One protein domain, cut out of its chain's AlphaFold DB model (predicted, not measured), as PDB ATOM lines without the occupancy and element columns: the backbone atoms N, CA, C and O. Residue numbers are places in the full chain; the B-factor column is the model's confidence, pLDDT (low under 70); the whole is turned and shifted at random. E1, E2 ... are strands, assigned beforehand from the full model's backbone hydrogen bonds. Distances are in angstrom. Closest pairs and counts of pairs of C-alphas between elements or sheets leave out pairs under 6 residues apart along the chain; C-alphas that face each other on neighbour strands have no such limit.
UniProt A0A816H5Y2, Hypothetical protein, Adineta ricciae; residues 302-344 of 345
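Overview. This is residues 302 to 344 of the 345 residues of the protein "Hypothetical protein" of Adineta ricciae (UniProt A0A816H5Y2). With little regular structure, two small antiparallel hairpins follow one another, the longer E1-E2 and the short E3-E4 at the end where E1 begins and E2 ends. Residues 302 to 312, with no named element, run along E1-E2. The 43 printed residues hold four strands in the order E1, E2, E3, E4 and no named helix: all strand, with 16 residues in named elements. The outline is elongated, 30 by 18 by 15 A, yet only just compact, close to loose, with a radius of gyration of the C-alphas of 10.7 A.

Arrangement. E1, residues 313 to 317, and E2, residues 324 to 328, form an antiparallel hairpin at 148 degrees; N 314 and O 327 are 2.7 A apart, within hydrogen-bond range. E3, residues 332 to 334, and E4, residues 341 to 343, form another at 138 degrees, with N 333 and O 342 at 2.8 A. The closest C-alphas of E2 and E4, Cys 328 and Cys 341, are 5.5 A apart. E1 and E3 are only just apart, at 8.2 A.

Along the chain. E1 begins at C-alpha 313 (202.278, 133.549, 232.196) and spans 12.8 A; E2 spans 12.9 A. E4 ends at C-alpha 343 (195.581, 125.091, 230.384).

Size, cuts and confidence. The farthest C-alphas, Lys 320 and Met 344, are 31.3 A apart. The printed part has no cut and no long link between named elements. pLDDT is under 70 at residues 304 to 305, 320 to 321 and 344.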
ATOM      1  N   CYS A 302     208.057 143.864 235.201       76.19
ATOM      2  CA  CYS A 302     208.116 142.483 235.677       76.19
ATOM      3  C   CYS A 302     208.723 142.362 237.084       76.19
ATOM      4  O   CYS A 302     208.344 141.451 237.820       76.19
ATOM      5  N   GLU A 303     209.579 143.298 237.512       75.38
ATOM      6  CA  GLU A 303     210.085 143.359 238.894       75.38
ATOM      7  C   GLU A 303     209.030 143.852 239.901       75.38
ATOM      8  O   GLU A 303     209.121 143.553 241.091       75.38
ATOM      9  N   SER A 304     207.980 144.547 239.439       69.00
ATOM     10  CA  SER A 304     206.886 145.037 240.298       69.00
ATOM     11  C   SER A 304     205.965 143.931 240.849       69.00
ATOM     12  O   SER A 304     205.143 144.182 241.729       69.00
ATOM     13  N   GLY A 305     206.090 142.697 240.341       63.84
ATOM     14  CA  GLY A 305     205.448 141.489 240.873       63.84
ATOM     15  C   GLY A 305     203.965 141.284 240.533       63.84
ATOM     16  O   GLY A 305     203.484 140.160 240.658       63.84
ATOM     17  N   ASN A 306     203.254 142.313 240.058       70.06
ATOM     18  CA  ASN A 306     201.804 142.265 239.798       70.06
ATOM     19  C   ASN A 306     201.417 142.365 238.313       70.06
ATOM     20  O   ASN A 306     200.233 142.435 237.993       70.06
ATOM     21  N   ALA A 307     202.392 142.410 237.406       76.31
ATOM     22  CA  ALA A 307     202.126 142.755 236.013       76.31
ATOM     23  C   ALA A 307     201.600 141.588 235.153       76.31
ATOM     24  O   ALA A 307     200.847 141.824 234.214       76.31
ATOM     25  N   CYS A 308     201.947 140.342 235.491       82.06
ATOM     26  CA  CYS A 308     201.461 139.132 234.820       82.06
ATOM     27  C   CYS A 308     201.058 138.070 235.841       82.06
ATOM     28  O   CYS A 308     201.536 138.065 236.980       82.06
ATOM     29  N   ASN A 309     200.220 137.116 235.432       84.06
ATOM     30  CA  ASN A 309     199.902 135.985 236.289       84.06
ATOM     31  C   ASN A 309     201.089 135.012 236.346       84.06
ATOM     32  O   ASN A 309     201.254 134.152 235.483       84.06
ATOM     33  N   ASN A 310     201.885 135.093 237.413       80.31
ATOM     34  CA  ASN A 310     203.081 134.265 237.590       80.31
ATOM     35  C   ASN A 310     202.826 132.746 237.566       80.31
ATOM     36  O   ASN A 310     203.781 131.981 237.419       80.31
ATOM     37  N   MET A 311     201.583 132.268 237.696       82.38
ATOM     38  CA  MET A 311     201.274 130.839 237.581       82.38
ATOM     39  C   MET A 311     201.119 130.380 236.128       82.38
ATOM     40  O   MET A 311     201.573 129.287 235.798       82.38
ATOM     41  N   THR A 312     200.534 131.203 235.256       84.44
ATOM     42  CA  THR A 312     200.155 130.807 233.885       84.44
ATOM     43  C   THR A 312     200.921 131.552 232.788       84.44
ATOM     44  O   THR A 312     200.918 131.120 231.634       84.44
ATOM     45  N   GLU A 313     201.635 132.626 233.134       88.88
ATOM     46  CA  GLU A 313     202.278 133.549 232.196       88.88
ATOM     47  C   GLU A 313     203.747 133.821 232.547       88.88
ATOM     48  O   GLU A 313     204.128 133.932 233.712       88.88
ATOM     49  N   ASN A 314     204.585 133.947 231.520       87.56
ATOM     50  CA  ASN A 314     205.913 134.539 231.599       87.56
ATOM     51  C   ASN A 314     205.796 136.048 231.368       87.56
ATOM     52  O   ASN A 314     205.179 136.474 230.389       87.56
ATOM     53  N   CYS A 315     206.432 136.834 232.233       85.19
ATOM     54  CA  CYS A 315     206.548 138.277 232.066       85.19
ATOM     55  C   CYS A 315     207.793 138.607 231.236       85.19
ATOM     56  O   CYS A 315     208.887 138.135 231.545       85.19
ATOM     57  N   ILE A 316     207.618 139.385 230.172       86.12
ATOM     58  CA  ILE A 316     208.689 139.871 229.300       86.12
ATOM     59  C   ILE A 316     208.602 141.393 229.288       86.12
ATOM     60  O   ILE A 316     207.531 141.935 229.050       86.12
ATOM     61  N   VAL A 317     209.704 142.093 229.517       79.56
ATOM     62  CA  VAL A 317     209.716 143.561 229.481       79.56
ATOM     63  C   VAL A 317     209.752 144.043 228.031       79.56
ATOM     64  O   VAL A 317     210.593 143.591 227.253       79.56
ATOM     65  N   ASP A 318     208.865 144.967 227.660       78.94
ATOM     66  CA  ASP A 318     208.959 145.687 226.392       78.94
ATOM     67  C   ASP A 318     210.184 146.621 226.436       78.94
ATOM     68  O   ASP A 318     210.225 147.559 227.242       78.94
ATOM     69  N   PRO A 319     211.184 146.421 225.561       70.44
ATOM     70  CA  PRO A 319     212.409 147.212 225.577       70.44
ATOM     71  C   PRO A 319     212.204 148.692 225.208       70.44
ATOM     72  O   PRO A 319     213.140 149.473 225.356       70.44
ATOM     73  N   LYS A 320     211.028 149.100 224.708       69.62
ATOM     74  CA  LYS A 320     210.747 150.490 224.303       69.62
ATOM     75  C   LYS A 320     210.144 151.353 225.407       69.62
ATOM     76  O   LYS A 320     210.264 152.573 225.348       69.62
ATOM     77  N   ASN A 321     209.441 150.755 226.363       69.50
ATOM     78  CA  ASN A 321     208.699 151.507 227.379       69.50
ATOM     79  C   ASN A 321     208.669 150.832 228.757       69.50
ATOM     80  O   ASN A 321     207.953 151.306 229.627       69.50
ATOM     81  N   GLY A 322     209.378 149.719 228.965       71.50
ATOM     82  CA  GLY A 322     209.453 149.044 230.266       71.50
ATOM     83  C   GLY A 322     208.170 148.324 230.694       71.50
ATOM     84  O   GLY A 322     208.128 147.737 231.775       71.50
ATOM     85  N   SER A 323     207.117 148.342 229.869       77.06
ATOM     86  CA  SER A 323     205.846 147.684 230.174       77.06
ATOM     87  C   SER A 323     205.969 146.158 230.148       77.06
ATOM     88  O   SER A 323     206.836 145.593 229.483       77.06
ATOM     89  N   ALA A 324     205.098 145.474 230.887       80.31
ATOM     90  CA  ALA A 324     205.082 144.019 230.925       80.31
ATOM     91  C   ALA A 324     204.265 143.445 229.761       80.31
ATOM     92  O   ALA A 324     203.079 143.734 229.603       80.31
ATOM     93  N   ILE A 325     204.890 142.566 228.989       85.06
ATOM     94  CA  ILE A 325     204.269 141.709 227.985       85.06
ATOM     95  C   ILE A 325     204.127 140.313 228.594       85.06
ATOM     96  O   ILE A 325     205.107 139.591 228.784       85.06
ATOM     97  N   CYS A 326     202.892 139.908 228.881       86.69
ATOM     98  CA  CYS A 326     202.604 138.581 229.417       86.69
ATOM     99  C   CYS A 326     202.453 137.574 228.275       86.69
ATOM    100  O   CYS A 326     201.651 137.786 227.366       86.69
ATOM    101  N   SER A 327     203.187 136.465 228.317       88.69
ATOM    102  CA  SER A 327     203.104 135.367 227.341       88.69
ATOM    103  C   SER A 327     202.760 134.055 228.042       88.69
ATOM    104  O   SER A 327     203.229 133.812 229.146       88.69
ATOM    105  N   CYS A 328     201.930 133.200 227.440       89.12
ATOM    106  CA  CYS A 328     201.520 131.961 228.106       89.12
ATOM    107  C   CYS A 328     202.713 131.021 228.312       89.12
ATOM    108  O   CYS A 328     203.542 130.838 227.417       89.12
ATOM    109  N   LYS A 329     202.788 130.406 229.496       88.38
ATOM    110  CA  LYS A 329     203.760 129.347 229.781       88.38
ATOM    111  C   LYS A 329     203.465 128.101 228.946       88.38
ATOM    112  O   LYS A 329     202.341 127.883 228.501       88.38
ATOM    113  N   ALA A 330     204.475 127.253 228.760       86.12
ATOM    114  CA  ALA A 330     204.306 125.977 228.069       86.12
ATOM    115  C   ALA A 330     203.187 125.142 228.729       86.12
ATOM    116  O   ALA A 330     203.186 124.972 229.947       86.12
ATOM    117  N   GLY A 331     202.241 124.647 227.924       81.56
ATOM    118  CA  GLY A 331     201.037 123.944 228.394       81.56
ATOM    119  C   GLY A 331     199.798 124.834 228.581       81.56
ATOM    120  O   GLY A 331     198.722 124.308 228.853       81.56
ATOM    121  N   TYR A 332     199.920 126.153 228.395       83.94
ATOM    122  CA  TYR A 332     198.814 127.109 228.470       83.94
ATOM    123  C   TYR A 332     198.596 127.818 227.125       83.94
ATOM    124  O   TYR A 332     199.550 128.178 226.435       83.94
ATOM    125  N   GLY A 333     197.335 128.038 226.756       85.19
ATOM    126  CA  GLY A 333     196.897 128.754 225.561       85.19
ATOM    127  C   GLY A 333     196.113 130.006 225.911       85.19
ATOM    128  O   GLY A 333     195.392 130.036 226.905       85.19
ATOM    129  N   ARG A 334     196.255 131.055 225.096       85.62
ATOM    130  CA  ARG A 334     195.495 132.290 225.294       85.62
ATOM    131  C   ARG A 334     194.067 132.079 224.804       85.62
ATOM    132  O   ARG A 334     193.860 131.817 223.623       85.62
ATOM    133  N   ASN A 335     193.101 132.193 225.706       83.06
ATOM    134  CA  ASN A 335     191.689 132.121 225.361       83.06
ATOM    135  C   ASN A 335     191.266 133.434 224.676       83.06
ATOM    136  O   ASN A 335     191.469 134.518 225.222       83.06
ATOM    137  N   GLU A 336     190.695 133.351 223.472       80.44
ATOM    138  CA  GLU A 336     190.327 134.529 222.668       80.44
ATOM    139  C   GLU A 336     189.156 135.336 223.256       80.44
ATOM    140  O   GLU A 336     189.030 136.523 222.965       80.44
ATOM    141  N   ALA A 337     188.316 134.726 224.098       78.12
ATOM    142  CA  ALA A 337     187.173 135.395 224.719       78.12
ATOM    143  C   ALA A 337     187.534 136.101 226.036       78.12
ATOM    144  O   ALA A 337     186.997 137.168 226.325       78.12
ATOM    145  N   SER A 338     188.422 135.509 226.844       75.81
ATOM    146  CA  SER A 338     188.795 136.025 228.172       75.81
ATOM    147  C   SER A 338     190.157 136.733 228.195       75.81
ATOM    148  O   SER A 338     190.438 137.486 229.124       75.81
ATOM    149  N   GLY A 339     191.006 136.519 227.187       76.31
ATOM    150  CA  GLY A 339     192.330 137.138 227.064       76.31
ATOM    151  C   GLY A 339     193.408 136.569 227.996       76.31
ATOM    152  O   GLY A 339     194.556 137.008 227.914       76.31
ATOM    153  N   ILE A 340     193.062 135.591 228.838       80.25
ATOM    154  CA  ILE A 340     193.924 134.954 229.847       80.25
ATOM    155  C   ILE A 340     194.472 133.606 229.362       80.25
ATOM    156  O   ILE A 340     193.873 132.927 228.525       80.25
ATOM    157  N   CYS A 341     195.636 133.224 229.891       86.00
ATOM    158  CA  CYS A 341     196.267 131.936 229.611       86.00
ATOM    159  C   CYS A 341     195.622 130.807 230.430       86.00
ATOM    160  O   CYS A 341     195.740 130.767 231.656       86.00
ATOM    161  N   GLU A 342     194.982 129.868 229.740       84.69
ATOM    162  CA  GLU A 342     194.286 128.708 230.305       84.69
ATOM    163  C   GLU A 342     194.987 127.413 229.878       84.69
ATOM    164  O   GLU A 342     195.635 127.366 228.835       84.69
ATOM    165  N   GLY A 343     194.921 126.362 230.699       79.50
ATOM    166  CA  GLY A 343     195.581 125.091 230.384       79.50
ATOM    167  C   GLY A 343     195.016 124.484 229.099       79.50
ATOM    168  O   GLY A 343     193.799 124.358 228.965       79.50
ATOM    169  N   MET A 344     195.883 124.108 228.160       68.06
ATOM    170  CA  MET A 344     195.464 123.361 226.973       68.06
ATOM    171  C   MET A 344     195.157 121.916 227.394       68.06
ATOM    172  O   MET A 344     196.026 121.257 227.967       68.06
TER     173      MET A 344